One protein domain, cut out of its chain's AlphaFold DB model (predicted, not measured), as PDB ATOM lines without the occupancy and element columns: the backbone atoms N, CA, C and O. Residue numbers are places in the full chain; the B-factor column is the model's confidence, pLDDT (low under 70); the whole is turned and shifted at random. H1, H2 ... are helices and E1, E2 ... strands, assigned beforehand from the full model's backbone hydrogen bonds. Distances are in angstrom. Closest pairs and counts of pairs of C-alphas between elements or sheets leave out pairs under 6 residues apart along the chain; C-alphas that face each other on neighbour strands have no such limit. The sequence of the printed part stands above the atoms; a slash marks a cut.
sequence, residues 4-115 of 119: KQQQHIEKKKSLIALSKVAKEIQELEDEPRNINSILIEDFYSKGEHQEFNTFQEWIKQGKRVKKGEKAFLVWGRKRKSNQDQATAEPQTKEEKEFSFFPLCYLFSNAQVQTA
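AT A GLANCE: This is residues 4 to 115 of the 119 residues of an uncharacterized protein of Flavobacteriales bacterium 32-34-25 (UniProt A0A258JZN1). A small three-strand sheet, E1 E4 E3, forms the core, with the short helices H2 and H3 over opposite faces and the long helix H1 packing on it at E3. The strand pair E2 E5 makes one end of the body, H4 and the loop of residues 76 to 92 the other; residues 27 to 32 stick out. The printed part has 112 residues with four named helices and five named strands, in the order H1 H2 E1 H3 E2 E3 H4 E4 E5; both sheets are antiparallel and the class is mixed. It is compact, with a radius of gyration of the C-alphas of 15.3 A and spans of 44 by 38 by 23 A.

IN THESE COORDINATES: The larger sheet holds E1, residues 52 to 54, E4, residues 103 to 108 and 16.3 A long, and E3, residues 72 to 75 and 10.4 A long. H1, residues 4 to 28, begins at C-alpha 4 (-14.338, 10.578, 4.693) and is 36.5 A long. H2 is residues 35 to 44, 12.5 A; H3 is residues 55 to 60; H4 is residues 93 to 99. E2 is residues 63 to 65, and E5, residues 112 to 114, ends at C-alpha 114 (13.441, 21.224, 9.455).

HOW THE PARTS SIT: E4 pairs staggered, with E3 over residues 103 to 106 (N 72 and O 106, 2.8 A) and with E1 over 106 to 108 (N 107 and O 53, 2.8 A). H2 is on this sheet at a height of 8.7 A, and H3 at 8.4 A on the opposite face. H1 is on it too, its closest C-alphas to E3 being Leu 15 and Leu 73, 6.8 A. With residues 18 to 26 alone H1 touches H2, about perpendicular at 83 degrees, closest at the C-alphas of Ala 22 and Ile 35, 6.0 A. H4 is close to H1 but not clearly touching, closest at the C-alphas of Ile 16 and Glu 95, 6.8 A. E2 and E5 are antiparallel neighbours, with N 64 and O 113 at 2.8 A. In H1, H2, H3 and H4 every O i to N i+4 pair is within hydrogen-bond range.

THE WHOLE: The C-alphas farthest apart, of Gln 91 and Ala 115, are 44.6 A apart. The printed part has no cut, and the link from E3 to H4 is long, with 17 residues. The pLDDT is under 70 at residues 80 to 91 and 94.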
ATOM      1  N   LYS A   4     -15.619  11.272   4.491       80.12
ATOM      2  CA  LYS A   4     -14.338  10.578   4.693       80.12
ATOM      3  C   LYS A   4     -14.288   9.202   4.024       80.12
ATOM      4  O   LYS A   4     -13.246   8.826   3.489       80.12
ATOM      5  N   GLN A   5     -15.388   8.447   4.052       80.62
ATOM      6  CA  GLN A   5     -15.476   7.156   3.360       80.62
ATOM      7  C   GLN A   5     -15.428   7.352   1.844       80.62
ATOM      8  O   GLN A   5     -14.711   6.620   1.164       80.62
ATOM      9  N   GLN A   6     -16.120   8.374   1.336       84.50
ATOM     10  CA  GLN A   6     -16.115   8.709  -0.086       84.50
ATOM     11  C   GLN A   6     -14.704   9.086  -0.569       84.50
ATOM     12  O   GLN A   6     -14.191   8.482  -1.510       84.50
ATOM     13  N   GLN A   7     -14.019   9.977   0.155       85.88
ATOM     14  CA  GLN A   7     -12.633  10.357  -0.146       85.88
ATOM     15  C   GLN A   7     -11.677   9.158  -0.146       85.88
ATOM     16  O   GLN A   7     -10.745   9.097  -0.947       85.88
ATOM     17  N   HIS A   8     -11.873   8.199   0.762       86.25
ATOM     18  CA  HIS A   8     -11.052   6.992   0.807       86.25
ATOM     19  C   HIS A   8     -11.257   6.114  -0.437       86.25
ATOM     20  O   HIS A   8     -10.281   5.637  -1.020       86.25
ATOM     21  N   ILE A   9     -12.509   5.931  -0.868       86.25
ATOM     22  CA  ILE A   9     -12.845   5.177  -2.085       86.25
ATOM     23  C   ILE A   9     -12.228   5.851  -3.314       86.25
ATOM     24  O   ILE A   9     -11.610   5.175  -4.134       86.25
ATOM     25  N   GLU A  10     -12.334   7.174  -3.427       89.50
ATOM     26  CA  GLU A  10     -11.780   7.943  -4.550       89.50
ATOM     27  C   GLU A  10     -10.252   7.874  -4.619       89.50
ATOM     28  O   GLU A  10      -9.688   7.636  -5.691       89.50
ATOM     29  N   LYS A  11      -9.573   7.997  -3.473       90.88
ATOM     30  CA  LYS A  11      -8.118   7.813  -3.379       90.88
ATOM     31  C   LYS A  11      -7.700   6.416  -3.827       90.88
ATOM     32  O   LYS A  11      -6.749   6.281  -4.594       90.88
ATOM     33  N   LYS A  12      -8.434   5.384  -3.396       89.44
ATOM     34  CA  LYS A  12      -8.167   3.996  -3.796       89.44
ATOM     35  C   LYS A  12      -8.387   3.794  -5.295       89.44
ATOM     36  O   LYS A  12      -7.517   3.233  -5.948       89.44
ATOM     37  N   LYS A  13      -9.488   4.304  -5.855       89.31
ATOM     38  CA  LYS A  13      -9.762   4.257  -7.303       89.31
ATOM     39  C   LYS A  13      -8.666   4.945  -8.118       89.31
ATOM     40  O   LYS A  13      -8.185   4.374  -9.090       89.31
ATOM     41  N   SER A  14      -8.233   6.127  -7.684       91.12
ATOM     42  CA  SER A  14      -7.163   6.883  -8.346       91.12
ATOM     43  C   SER A  14      -5.836   6.120  -8.318       91.12
ATOM     44  O   SER A  14      -5.160   6.021  -9.339       91.12
ATOM     45  N   LEU A  15      -5.485   5.520  -7.175       92.44
ATOM     46  CA  LEU A  15      -4.264   4.726  -7.061       92.44
ATOM     47  C   LEU A  15      -4.329   3.444  -7.901       92.44
ATOM     48  O   LEU A  15      -3.332   3.077  -8.514       92.44
ATOM     49  N   ILE A  16      -5.489   2.785  -7.984       90.81
ATOM     50  CA  ILE A  16      -5.687   1.628  -8.872       90.81
ATOM     51  C   ILE A  16      -5.470   2.035 -10.330       90.81
ATOM     52  O   ILE A  16      -4.772   1.324 -11.044       90.81
ATOM     53  N   ALA A  17      -6.020   3.172 -10.766       91.44
ATOM     54  CA  ALA A  17      -5.826   3.664 -12.129       91.44
ATOM     55  C   ALA A  17      -4.340   3.909 -12.443       91.44
ATOM     56  O   ALA A  17      -3.850   3.413 -13.452       91.44
ATOM     57  N   LEU A  18      -3.600   4.572 -11.545       92.50
ATOM     58  CA  LEU A  18      -2.147   4.740 -11.689       92.50
ATOM     59  C   LEU A  18      -1.402   3.401 -11.688       92.50
ATOM     60  O   LEU A  18      -0.462   3.214 -12.451       92.50
ATOM     61  N   SER A  19      -1.842   2.450 -10.865       91.69
ATOM     62  CA  SER A  19      -1.210   1.131 -10.770       91.69
ATOM     63  C   SER A  19      -1.421   0.280 -12.019       91.69
ATOM     64  O   SER A  19      -0.600  -0.588 -12.285       91.69
ATOM     65  N   LYS A  20      -2.499   0.509 -12.781       91.31
ATOM     66  CA  LYS A  20      -2.697  -0.126 -14.092       91.31
ATOM     67  C   LYS A  20      -1.631   0.347 -15.076       91.31
ATOM     68  O   LYS A  20      -0.925  -0.482 -15.629       91.31
ATOM     69  N   VAL A  21      -1.427   1.660 -15.172       92.12
ATOM     70  CA  VAL A  21      -0.363   2.230 -16.015       92.12
ATOM     71  C   VAL A  21       1.019   1.771 -15.539       92.12
ATOM     72  O   VAL A  21       1.861   1.404 -16.345       92.12
ATOM     73  N   ALA A  22       1.250   1.719 -14.224       91.81
ATOM     74  CA  ALA A  22       2.508   1.212 -13.678       91.81
ATOM     75  C   ALA A  22       2.746  -0.275 -14.007       91.81
ATOM     76  O   ALA A  22       3.887  -0.658 -14.233       91.81
ATOM     77  N   LYS A  23       1.695  -1.107 -14.053       90.56
ATOM     78  CA  LYS A  23       1.789  -2.504 -14.510       90.56
ATOM     79  C   LYS A  23       2.121  -2.595 -15.999       90.56
ATOM     80  O   LYS A  23       2.969  -3.394 -16.361       90.56
ATOM     81  N   GLU A  24       1.515  -1.759 -16.839       91.69
ATOM     82  CA  GLU A  24       1.853  -1.699 -18.269       91.69
ATOM     83  C   GLU A  24       3.329  -1.321 -18.474       91.69
ATOM     84  O   GLU A  24       4.019  -1.959 -19.259       91.69
ATOM     85  N   ILE A  25       3.844  -0.344 -17.717       90.12
ATOM     86  CA  ILE A  25       5.276   0.008 -17.727       90.12
ATOM     87  C   ILE A  25       6.128  -1.184 -17.270       90.12
ATOM     88  O   ILE A  25       7.092  -1.533 -17.940       90.12
ATOM     89  N   GLN A  26       5.746  -1.844 -16.172       91.06
ATOM     90  CA  GLN A  26       6.446  -3.020 -15.647       91.06
ATOM     91  C   GLN A  26       6.550  -4.155 -16.677       91.06
ATOM     92  O   GLN A  26       7.562  -4.842 -16.719       91.06
ATOM     93  N   GLU A  27       5.503  -4.380 -17.473       88.81
ATOM     94  CA  GLU A  27       5.462  -5.426 -18.503       88.81
ATOM     95  C   GLU A  27       6.297  -5.084 -19.745       88.81
ATOM     96  O   GLU A  27       6.711  -5.989 -20.470       88.81
ATOM     97  N   LEU A  28       6.533  -3.795 -20.003       88.88
ATOM     98  CA  LEU A  28       7.335  -3.310 -21.128       88.88
ATOM     99  C   LEU A  28       8.832  -3.208 -20.805       88.88
ATOM    100  O   LEU A  28       9.638  -3.077 -21.724       88.88
ATOM    101  N   GLU A  29       9.203  -3.233 -19.527       86.19
ATOM    102  CA  GLU A  29      10.587  -3.115 -19.078       86.19
ATOM    103  C   GLU A  29      11.262  -4.472 -18.885       86.19
ATOM    104  O   GLU A  29      10.674  -5.423 -18.377       86.19
ATOM    105  N   ASP A  30      12.546  -4.540 -19.241       79.19
ATOM    106  CA  ASP A  30      13.364  -5.742 -19.055       79.19
ATOM    107  C   ASP A  30      13.773  -5.967 -17.584       79.19
ATOM    108  O   ASP A  30      14.060  -7.093 -17.175       79.19
ATOM    109  N   GLU A  31      13.799  -4.904 -16.770       83.75
ATOM    110  CA  GLU A  31      14.226  -4.952 -15.370       83.75
ATOM    111  C   GLU A  31      13.030  -5.108 -14.414       83.75
ATOM    112  O   GLU A  31      12.098  -4.298 -14.434       83.75
ATOM    113  N   PRO A  32      13.042  -6.103 -13.505       78.81
ATOM    114  CA  PRO A  32      11.929  -6.345 -12.600       78.81
ATOM    115  C   PRO A  32      11.858  -5.273 -11.501       78.81
ATOM    116  O   PRO A  32      12.394  -5.432 -10.400       78.81
ATOM    117  N   ARG A  33      11.122  -4.189 -11.762       87.88
ATOM    118  CA  ARG A  33      10.728  -3.200 -10.746       87.88
ATOM    119  C   ARG A  33       9.397  -3.583 -10.109       87.88
ATOM    120  O   ARG A  33       8.576  -4.279 -10.699       87.88
ATOM    121  N   ASN A  34       9.165  -3.150  -8.870       91.00
ATOM    122  CA  ASN A  34       7.861  -3.319  -8.225       91.00
ATOM    123  C   ASN A  34       6.962  -2.100  -8.501       91.00
ATOM    124  O   ASN A  34       7.451  -0.999  -8.741       91.00
ATOM    125  N   ILE A  35       5.642  -2.281  -8.397       91.56
ATOM    126  CA  ILE A  35       4.654  -1.226  -8.685       91.56
ATOM    127  C   ILE A  35       4.904   0.045  -7.859       91.56
ATOM    128  O   ILE A  35       4.758   1.144  -8.378       91.56
ATOM    129  N   ASN A  36       5.295  -0.074  -6.585       93.69
ATOM    130  CA  ASN A  36       5.565   1.103  -5.755       93.69
ATOM    131  C   ASN A  36       6.812   1.867  -6.224       93.69
ATOM    132  O   ASN A  36       6.793   3.093  -6.186       93.69
ATOM    133  N   SER A  37       7.861   1.171  -6.672       92.25
ATOM    134  CA  SER A  37       9.054   1.790  -7.263       92.25
ATOM    135  C   SER A  37       8.686   2.577  -8.516       92.25
ATOM    136  O   SER A  37       8.994   3.758  -8.579       92.25
ATOM    137  N   ILE A  38       7.914   1.982  -9.431       93.25
ATOM    138  CA  ILE A  38       7.444   2.660 -10.652       93.25
ATOM    139  C   ILE A  38       6.576   3.880 -10.299       93.25
ATOM    140  O   ILE A  38       6.771   4.968 -10.830       93.25
ATOM    141  N   LEU A  39       5.645   3.748  -9.345       94.31
ATOM    142  CA  LEU A  39       4.831   4.881  -8.879       94.31
ATOM    143  C   LEU A  39       5.695   6.035  -8.349       94.31
ATOM    144  O   LEU A  39       5.425   7.199  -8.644       94.31
ATOM    145  N   ILE A  40       6.727   5.731  -7.565       93.56
ATOM    146  CA  ILE A  40       7.606   6.754  -6.998       93.56
ATOM    147  C   ILE A  40       8.487   7.369  -8.085       93.56
ATOM    148  O   ILE A  40       8.519   8.589  -8.207       93.56
ATOM    149  N   GLU A  41       9.184   6.557  -8.868       92.12
ATOM    150  CA  GLU A  41      10.209   6.998  -9.817       92.12
ATOM    151  C   GLU A  41       9.594   7.686 -11.042       92.12
ATOM    152  O   GLU A  41       9.985   8.802 -11.375       92.12
ATOM    153  N   ASP A  42       8.575   7.088 -11.660       91.38
ATOM    154  CA  ASP A  42       8.032   7.567 -12.936       91.38
ATOM    155  C   ASP A  42       6.913   8.608 -12.763       91.38
ATOM    156  O   ASP A  42       6.755   9.530 -13.575       91.38
ATOM    157  N   PHE A  43       6.124   8.507 -11.687       91.94
ATOM    158  CA  PHE A  43       4.973   9.397 -11.485       91.94
ATOM    159  C   PHE A  43       5.242  10.521 -10.489       91.94
ATOM    160  O   PHE A  43       4.797  11.651 -10.730       91.94
ATOM    161  N   TYR A  44       5.927  10.238  -9.378       93.38
ATOM    162  CA  TYR A  44       6.053  11.189  -8.266       93.38
ATOM    163  C   TYR A  44       7.387  11.937  -8.238       93.38
ATOM    164  O   TYR A  44       7.406  13.100  -7.831       93.38
ATOM    165  N   SER A  45       8.480  11.321  -8.691       90.38
ATOM    166  CA  SER A  45       9.831  11.894  -8.636       90.38
ATOM    167  C   SER A  45      10.048  12.917  -9.749       90.38
ATOM    168  O   SER A  45      10.678  12.649 -10.769       90.38
ATOM    169  N   LYS A  46       9.476  14.113  -9.579       88.00
ATOM    170  CA  LYS A  46       9.581  15.222 -10.538       88.00
ATOM    171  C   LYS A  46      10.196  16.449  -9.877       88.00
ATOM    172  O   LYS A  46       9.676  16.951  -8.881       88.00
ATOM    173  N   GLY A  47      11.277  16.963 -10.465       88.81
ATOM    174  CA  GLY A  47      11.943  18.190 -10.021       88.81
ATOM    175  C   GLY A  47      12.520  18.072  -8.608       88.81
ATOM    176  O   GLY A  47      13.511  17.380  -8.387       88.81
ATOM    177  N   GLU A  48      11.904  18.769  -7.654       88.69
ATOM    178  CA  GLU A  48      12.355  18.826  -6.256       88.69
ATOM    179  C   GLU A  48      11.956  17.591  -5.433       88.69
ATOM    180  O   GLU A  48      12.466  17.399  -4.329       88.69
ATOM    181  N   HIS A  49      11.052  16.752  -5.946       92.31
ATOM    182  CA  HIS A  49      10.622  15.524  -5.287       92.31
ATOM    183  C   HIS A  49      11.593  14.382  -5.611       92.31
ATOM    184  O   HIS A  49      11.564  13.847  -6.715       92.31
ATOM    185  N   GLN A  50      12.451  14.022  -4.659       91.94
ATOM    186  CA  GLN A  50      13.494  12.999  -4.842       91.94
ATOM    187  C   GLN A  50      13.464  11.930  -3.749       91.94
ATOM    188  O   GLN A  50      13.687  10.756  -4.018       91.94
ATOM    189  N   GLU A  51      13.151  12.320  -2.513       93.81
ATOM    190  CA  GLU A  51      13.066  11.391  -1.388       93.81
ATOM    191  C   GLU A  51      11.641  11.343  -0.870       93.81
ATOM    192  O   GLU A  51      11.034  12.388  -0.637       93.81
ATOM    193  N   PHE A  52      11.132  10.140  -0.619       95.50
ATOM    194  CA  PHE A  52       9.785   9.922  -0.112       95.50
ATOM    195  C   PHE A  52       9.845   9.099   1.162       95.50
ATOM    196  O   PHE A  52      10.360   7.987   1.168       95.50
ATOM    197  N   ASN A  53       9.279   9.637   2.236       95.25
ATOM    198  CA  ASN A  53       9.167   8.943   3.511       95.25
ATOM    199  C   ASN A  53       7.763   9.132   4.089       95.25
ATOM    200  O   ASN A  53       7.043  10.082   3.759       95.25
ATOM    201  N   THR A  54       7.360   8.232   4.977       95.19
ATOM    202  CA  THR A  54       6.145   8.416   5.771       95.19
ATOM    203  C   THR A  54       6.296   9.611   6.715       95.19
ATOM    204  O   THR A  54       7.395  10.034   7.074       95.19
ATOM    205  N   PHE A  55       5.168  10.140   7.187       93.06
ATOM    206  CA  PHE A  55       5.162  11.226   8.173       93.06
ATOM    207  C   PHE A  55       6.016  10.912   9.417       93.06
ATOM    208  O   PHE A  55       6.751  11.766   9.905       93.06
ATOM    209  N   GLN A  56       5.942   9.674   9.915       93.06
ATOM    210  CA  GLN A  56       6.688   9.241  11.098       93.06
ATOM    211  C   GLN A  56       8.193   9.150  10.836       93.06
ATOM    212  O   GLN A  56       8.985   9.488  11.713       93.06
ATOM    213  N   GLU A  57       8.599   8.700   9.651       95.12
ATOM    214  CA  GLU A  57      10.010   8.651   9.262       95.12
ATOM    215  C   GLU A  57      10.605  10.052   9.136       95.12
ATOM    216  O   GLU A  57      11.703  10.280   9.636       95.12
ATOM    217  N   TRP A  58       9.861  11.018   8.590       95.62
ATOM    218  CA  TRP A  58      10.323  12.406   8.563       95.62
ATOM    219  C   TRP A  58      10.535  12.990   9.960       95.62
ATOM    220  O   TRP A  58      11.565  13.619  10.197       95.62
ATOM    221  N   ILE A  59       9.628  12.714  10.904       92.75
ATOM    222  CA  ILE A  59       9.797  13.133  12.306       92.75
ATOM    223  C   ILE A  59      11.064  12.525  12.911       92.75
ATOM    224  O   ILE A  59      11.823  13.232  13.573       92.75
ATOM    225  N   LYS A  60      11.329  11.235  12.665       94.12
ATOM    226  CA  LYS A  60      12.560  10.571  13.134       94.12
ATOM    227  C   LYS A  60      13.825  11.207  12.553       94.12
ATOM    228  O   LYS A  60      14.856  11.201  13.211       94.12
ATOM    229  N   GLN A  61      13.734  11.770  11.352       93.44
ATOM    230  CA  GLN A  61      14.814  12.512  10.701       93.44
ATOM    231  C   GLN A  61      14.889  13.992  11.129       93.44
ATOM    232  O   GLN A  61      15.627  14.765  10.522       93.44
ATOM    233  N   GLY A  62      14.116  14.425  12.132       93.00
ATOM    234  CA  GLY A  62      14.108  15.820  12.588       93.00
ATOM    235  C   GLY A  62      13.430  16.792  11.616       93.00
ATOM    236  O   GLY A  62      13.646  18.004  11.687       93.00
ATOM    237  N   LYS A  63      12.606  16.284  10.693       94.44
ATOM    238  CA  LYS A  63      11.828  17.088   9.744       94.44
ATOM    239  C   LYS A  63      10.333  16.991  10.058       94.44
ATOM    240  O   LYS A  63       9.848  16.017  10.629       94.44
ATOM    241  N   ARG A  64       9.575  18.009   9.666       92.88
ATOM    242  CA  ARG A  64       8.113  18.063   9.799       92.88
ATOM    243  C   ARG A  64       7.476  18.390   8.458       92.88
ATOM    244  O   ARG A  64       7.968  19.255   7.742       92.88
ATOM    245  N   VAL A  65       6.375  17.723   8.124       93.88
ATOM    246  CA  VAL A  65       5.595  18.045   6.920       93.88
ATOM    247  C   VAL A  65       4.962  19.431   7.080       93.88
ATOM    248  O   VAL A  65       4.398  19.741   8.134       93.88
ATOM    249  N   LYS A  66       5.071  20.272   6.046       93.75
ATOM    250  CA  LYS A  66       4.474  21.613   6.008       93.75
ATOM    251  C   LYS A  66       2.945  21.507   6.081       93.75
ATOM    252  O   LYS A  66       2.328  20.566   5.579       93.75
ATOM    253  N   LYS A  67       2.300  22.471   6.739       90.50
ATOM    254  CA  LYS A  67       0.843  22.449   6.926       90.50
ATOM    255  C   LYS A  67       0.133  22.608   5.576       90.50
ATOM    256  O   LYS A  67       0.410  23.551   4.853       90.50
ATOM    257  N   GLY A  68      -0.830  21.730   5.292       91.31
ATOM    258  CA  GLY A  68      -1.639  21.774   4.065       91.31
ATOM    259  C   GLY A  68      -1.104  20.915   2.917       91.31
ATOM    260  O   GLY A  68      -1.807  20.745   1.922       91.31
ATOM    261  N   GLU A  69       0.081  20.320   3.073       92.94
ATOM    262  CA  GLU A  69       0.657  19.424   2.073       92.94
ATOM    263  C   GLU A  69      -0.150  18.135   1.904       92.94
ATOM    264  O   GLU A  69      -0.687  17.564   2.861       92.94
ATOM    265  N   LYS A  70      -0.216  17.659   0.658       92.62
ATOM    266  CA  LYS A  70      -0.918  16.425   0.295       92.62
ATOM    267  C   LYS A  70       0.076  15.280   0.155       92.62
ATOM    268  O   LYS A  70       1.077  15.408  -0.536       92.62
ATOM    269  N   ALA A  71      -0.233  14.149   0.773       93.69
ATOM    270  CA  ALA A  71       0.577  12.947   0.637       93.69
ATOM    271  C   ALA A  71       0.447  12.311  -0.754       93.69
ATOM    272  O   ALA A  71      -0.642  12.265  -1.335       93.69
ATOM    273  N   PHE A  72       1.554  11.737  -1.209       94.56
ATOM    274  CA  PHE A  72       1.614  10.786  -2.306       94.56
ATOM    275  C   PHE A  72       1.140   9.418  -1.813       94.56
ATOM    276  O   PHE A  72       1.438   9.006  -0.688       94.56
ATOM    277  N   LEU A  73       0.355   8.728  -2.635       95.19
ATOM    278  CA  LEU A  73      -0.275   7.468  -2.258       95.19
ATOM    279  C   LEU A  73       0.485   6.301  -2.869       95.19
ATOM    280  O   LEU A  73       0.717   6.279  -4.068       95.19
ATOM    281  N   VAL A  74       0.811   5.304  -2.057       94.62
ATOM    282  CA  VAL A  74       1.364   4.026  -2.527       94.62
ATOM    283  C   VAL A  74       0.665   2.867  -1.829       94.62
ATOM    284  O   VAL A  74      -0.069   3.065  -0.852       94.62
ATOM    285  N   TRP A  75       0.883   1.643  -2.302       94.06
ATOM    286  CA  TRP A  75       0.323   0.464  -1.648       94.06
ATOM    287  C   TRP A  75       1.148   0.084  -0.422       94.06
ATOM    288  O   TRP A  75       2.355  -0.143  -0.497       94.06
ATOM    289  N   GLY A  76       0.487   0.000   0.728       90.12
ATOM    290  CA  GLY A  76       1.075  -0.538   1.948       90.12
ATOM    291  C   GLY A  76       1.147  -2.065   1.922       90.12
ATOM    292  O   GLY A  76       0.615  -2.730   1.038       90.12
ATOM    293  N   ARG A  77       1.778  -2.649   2.944       86.75
ATOM    294  CA  ARG A  77       1.905  -4.107   3.070       86.75
ATOM    295  C   ARG A  77       0.528  -4.786   3.103       86.75
ATOM    296  O   ARG A  77      -0.347  -4.380   3.870       86.75
ATOM    297  N   LYS A  78       0.370  -5.859   2.317       83.31
ATOM    298  CA  LYS A  78      -0.840  -6.697   2.279       83.31
ATOM    299  C   LYS A  78      -1.255  -7.122   3.693       83.31
ATOM    300  O   LYS A  78      -0.432  -7.641   4.453       83.31
ATOM    301  N   ARG A  79      -2.526  -6.917   4.048       76.56
ATOM    302  CA  ARG A  79      -3.066  -7.352   5.348       76.56
ATOM    303  C   ARG A  79      -3.363  -8.855   5.316       76.56
ATOM    304  O   ARG A  79      -3.802  -9.380   4.300       76.56
ATOM    305  N   LYS A  80      -3.096  -9.552   6.430       66.38
ATOM    306  CA  LYS A  80      -3.319 -11.007   6.557       66.38
ATOM    307  C   LYS A  80      -4.793 -11.382   6.779       66.38
ATOM    308  O   LYS A  80      -5.158 -12.512   6.486       66.38
ATOM    309  N   SER A  81      -5.628 -10.467   7.279       56.69
ATOM    310  CA  SER A  81      -7.063 -10.692   7.481       56.69
ATOM    311  C   SER A  81      -7.892  -9.872   6.488       56.69
ATOM    312  O   SER A  81      -7.767  -8.654   6.399       56.69
ATOM    313  N   ASN A  82      -8.771 -10.557   5.753       53.12
ATOM    314  CA  ASN A  82      -9.722  -9.992   4.783       53.12
ATOM    315  C   ASN A  82     -10.902  -9.241   5.425       53.12
ATOM    316  O   ASN A  82     -11.915  -9.027   4.768       53.12
ATOM    317  N   GLN A  83     -10.831  -8.893   6.709       50.25
ATOM    318  CA  GLN A  83     -12.032  -8.489   7.442       50.25
ATOM    319  C   GLN A  83     -12.479  -7.049   7.203       50.25
ATOM    320  O   GLN A  83     -13.608  -6.736   7.547       50.25
ATOM    321  N   ASP A  84     -11.684  -6.206   6.541       48.28
ATOM    322  CA  ASP A  84     -12.054  -4.805   6.372       48.28
ATOM    323  C   ASP A  84     -11.816  -4.277   4.951       48.28
ATOM    324  O   ASP A  84     -10.679  -4.112   4.507       48.28
ATOM    325  N   GLN A  85     -12.937  -3.888   4.329       51.69
ATOM    326  CA  GLN A  85     -13.091  -2.871   3.276       51.69
ATOM    327  C   GLN A  85     -13.042  -3.319   1.804       51.69
ATOM    328  O   GLN A  85     -12.200  -2.878   1.017       51.69
ATOM    329  N   ALA A  86     -14.088  -4.039   1.394       47.28
ATOM    330  CA  ALA A  86     -14.700  -3.837   0.080       47.28
ATOM    331  C   ALA A  86     -15.911  -2.896   0.245       47.28
ATOM    332  O   ALA A  86     -17.029  -3.338   0.470       47.28
ATOM    333  N   THR A  87     -15.687  -1.579   0.215       54.59
ATOM    334  CA  THR A  87     -16.776  -0.576   0.184       54.59
ATOM    335  C   THR A  87     -17.236  -0.239  -1.238       54.59
ATOM    336  O   THR A  87     -18.172   0.533  -1.417       54.59
ATOM    337  N   ALA A  88     -16.610  -0.845  -2.247       54.97
ATOM    338  CA  ALA A  88     -17.093  -0.916  -3.617       54.97
ATOM    339  C   ALA A  88     -16.856  -2.346  -4.112       54.97
ATOM    340  O   ALA A  88     -15.785  -2.907  -3.859       54.97
ATOM    341  N   GLU A  89     -17.845  -2.941  -4.771       59.44
ATOM    342  CA  GLU A  89     -17.664  -4.228  -5.436       59.44
ATOM    343  C   GLU A  89     -16.588  -4.064  -6.524       59.44
ATOM    344  O   GLU A  89     -16.712  -3.163  -7.358       59.44
ATOM    345  N   PRO A  90     -15.500  -4.856  -6.499       61.47
ATOM    346  CA  PRO A  90     -14.470  -4.775  -7.526       61.47
ATOM    347  C   PRO A  90     -15.076  -5.176  -8.873       61.47
ATOM    348  O   PRO A  90     -15.649  -6.259  -8.996       61.47
ATOM    349  N   GLN A  91     -14.939  -4.314  -9.878       65.62
ATOM    350  CA  GLN A  91     -15.485  -4.551 -11.216       65.62
ATOM    351  C   GLN A  91     -14.526  -5.378 -12.082       65.62
ATOM    352  O   GLN A  91     -14.949  -6.030 -13.033       65.62
ATOM    353  N   THR A  92     -13.235  -5.390 -11.737       71.38
ATOM    354  CA  THR A  92     -12.173  -6.084 -12.482       71.38
ATOM    355  C   THR A  92     -11.332  -7.000 -11.587       71.38
ATOM    356  O   THR A  92     -11.301  -6.861 -10.357       71.38
ATOM    357  N   LYS A  93     -10.626  -7.967 -12.196       72.38
ATOM    358  CA  LYS A  93      -9.704  -8.861 -11.470       72.38
ATOM    359  C   LYS A  93      -8.555  -8.075 -10.833       72.38
ATOM    360  O   LYS A  93      -8.197  -8.382  -9.696       72.38
ATOM    361  N   GLU A  94      -8.032  -7.044 -11.503       68.62
ATOM    362  CA  GLU A  94      -6.961  -6.216 -10.935       68.62
ATOM    363  C   GLU A  94      -7.459  -5.376  -9.749       68.62
ATOM    364  O   GLU A  94      -6.772  -5.279  -8.733       68.62
ATOM    365  N   GLU A  95      -8.673  -4.817  -9.805       71.25
ATOM    366  CA  GLU A  95      -9.265  -4.110  -8.654       71.25
ATOM    367  C   GLU A  95      -9.408  -5.015  -7.431       71.25
ATOM    368  O   GLU A  95      -9.162  -4.587  -6.299       71.25
ATOM    369  N   LYS A  96      -9.765  -6.283  -7.657       76.19
ATOM    370  CA  LYS A  96      -9.823  -7.285  -6.594       76.19
ATOM    371  C   LYS A  96      -8.437  -7.560  -6.017       76.19
ATOM    372  O   LYS A  96      -8.319  -7.684  -4.802       76.19
ATOM    373  N   GLU A  97      -7.392  -7.612  -6.834       77.75
ATOM    374  CA  GLU A  97      -6.016  -7.794  -6.364       77.75
ATOM    375  C   GLU A  97      -5.564  -6.644  -5.447       77.75
ATOM    376  O   GLU A  97      -5.111  -6.885  -4.324       77.75
ATOM    377  N   PHE A  98      -5.772  -5.394  -5.870       79.81
ATOM    378  CA  PHE A  98      -5.403  -4.214  -5.079       79.81
ATOM    379  C   PHE A  98      -6.317  -3.977  -3.871       79.81
ATOM    380  O   PHE A  98      -5.961  -3.240  -2.949       79.81
ATOM    381  N   SER A  99      -7.487  -4.623  -3.821       75.62
ATOM    382  CA  SER A  99      -8.433  -4.474  -2.713       75.62
ATOM    383  C   SER A  99      -7.824  -4.854  -1.355       75.62
ATOM    384  O   SER A  99      -8.149  -4.210  -0.354       75.62
ATOM    385  N   PHE A 100      -6.882  -5.805  -1.346       79.81
ATOM    386  CA  PHE A 100      -6.209  -6.336  -0.155       79.81
ATOM    387  C   PHE A 100      -5.052  -5.471   0.360       79.81
ATOM    388  O   PHE A 100      -4.512  -5.731   1.445       79.81
ATOM    389  N   PHE A 101      -4.641  -4.465  -0.412       87.12
ATOM    390  CA  PHE A 101      -3.548  -3.577  -0.051       87.12
ATOM    391  C   PHE A 101      -4.115  -2.285   0.556       87.12
ATOM    392  O   PHE A 101      -4.978  -1.635  -0.042       87.12
ATOM    393  N   PRO A 102      -3.679  -1.898   1.768       90.00
ATOM    394  CA  PRO A 102      -4.067  -0.619   2.344       90.00
ATOM    395  C   PRO A 102      -3.362   0.534   1.621       90.00
ATOM    396  O   PRO A 102      -2.285   0.357   1.056       90.00
ATOM    397  N   LEU A 103      -3.935   1.736   1.699       91.38
ATOM    398  CA  LEU A 103      -3.244   2.952   1.269       91.38
ATOM    399  C   LEU A 103      -2.130   3.302   2.263       91.38
ATOM    400  O   LEU A 103      -2.347   3.292   3.477       91.38
ATOM    401  N   CYS A 104      -0.959   3.644   1.739       93.62
ATOM    402  CA  CYS A 104       0.154   4.231   2.469       93.62
ATOM    403  C   CYS A 104       0.354   5.676   2.002       93.62
ATOM    404  O   CYS A 104       0.201   5.981   0.820       93.62
ATOM    405  N   TYR A 105       0.677   6.557   2.945       94.62
ATOM    406  CA  TYR A 105       0.820   7.991   2.717       94.62
ATOM    407  C   TYR A 105       2.288   8.378   2.865       94.62
ATOM    408  O   TYR A 105       2.840   8.322   3.969       94.62
ATOM    409  N   LEU A 106       2.896   8.775   1.755       96.00
ATOM    410  CA  LEU A 106       4.263   9.270   1.694       96.00
ATOM    411  C   LEU A 106       4.271  10.781   1.479       96.00
ATOM    412  O   LEU A 106       3.362  11.350   0.878       96.00
ATOM    413  N   PHE A 107       5.323  11.426   1.955       96.44
ATOM    414  CA  PHE A 107       5.599  12.836   1.724       96.44
ATOM    415  C   PHE A 107       6.997  12.963   1.153       96.44
ATOM    416  O   PHE A 107       7.901  12.230   1.562       96.44
ATOM    417  N   SER A 108       7.168  13.894   0.226       96.75
ATOM    418  CA  SER A 108       8.475  14.140  -0.374       96.75
ATOM    419  C   SER A 108       9.351  15.064   0.480       96.75
ATOM    420  O   SER A 108       8.845  15.816   1.321       96.75
ATOM    421  N   ASN A 109      10.654  15.097   0.197       94.06
ATOM    422  CA  ASN A 109      11.597  16.069   0.758       94.06
ATOM    423  C   ASN A 109      11.174  17.534   0.527       94.06
ATOM    424  O   ASN A 109      11.397  18.370   1.398       94.06
ATOM    425  N   ALA A 110      10.522  17.855  -0.596       94.19
ATOM    426  CA  ALA A 110      10.063  19.219  -0.890       94.19
ATOM    427  C   ALA A 110       8.900  19.680   0.021       94.19
ATOM    428  O   ALA A 110       8.682  20.877   0.245       94.19
ATOM    429  N   GLN A 111       8.168  18.725   0.600       94.38
ATOM    430  CA  GLN A 111       6.990  18.967   1.442       94.38
ATOM    431  C   GLN A 111       7.311  19.058   2.930       94.38
ATOM    432  O   GLN A 111       6.417  19.289   3.747       94.38
ATOM    433  N   VAL A 112       8.571  18.862   3.304       94.06
ATOM    434  CA  VAL A 112       9.008  18.934   4.693       94.06
ATOM    435  C   VAL A 112       9.860  20.169   4.937       94.06
ATOM    436  O   VAL A 112      10.423  20.771   4.026       94.06
ATOM    437  N   GLN A 113       9.923  20.572   6.195       92.25
ATOM    438  CA  GLN A 113      10.809  21.605   6.707       92.25
ATOM    439  C   GLN A 113      11.543  21.059   7.928       92.25
ATOM    440  O   GLN A 113      11.053  20.139   8.591       92.25
ATOM    441  N   THR A 114      12.721  21.594   8.232       89.38
ATOM    442  CA  THR A 114      13.441  21.224   9.455       89.38
ATOM    443  C   THR A 114      12.598  21.587  10.680       89.38
ATOM    444  O   THR A 114      11.851  22.571  10.670       89.38
ATOM    445  N   ALA A 115      12.653  20.761  11.727       74.25
ATOM    446  CA  ALA A 115      11.879  21.002  12.945       74.25
ATOM    447  C   ALA A 115      12.242  22.348  13.605       74.25
ATOM    448  O   ALA A 115      11.361  22.997  14.168       74.25
TER     449      ALA A 115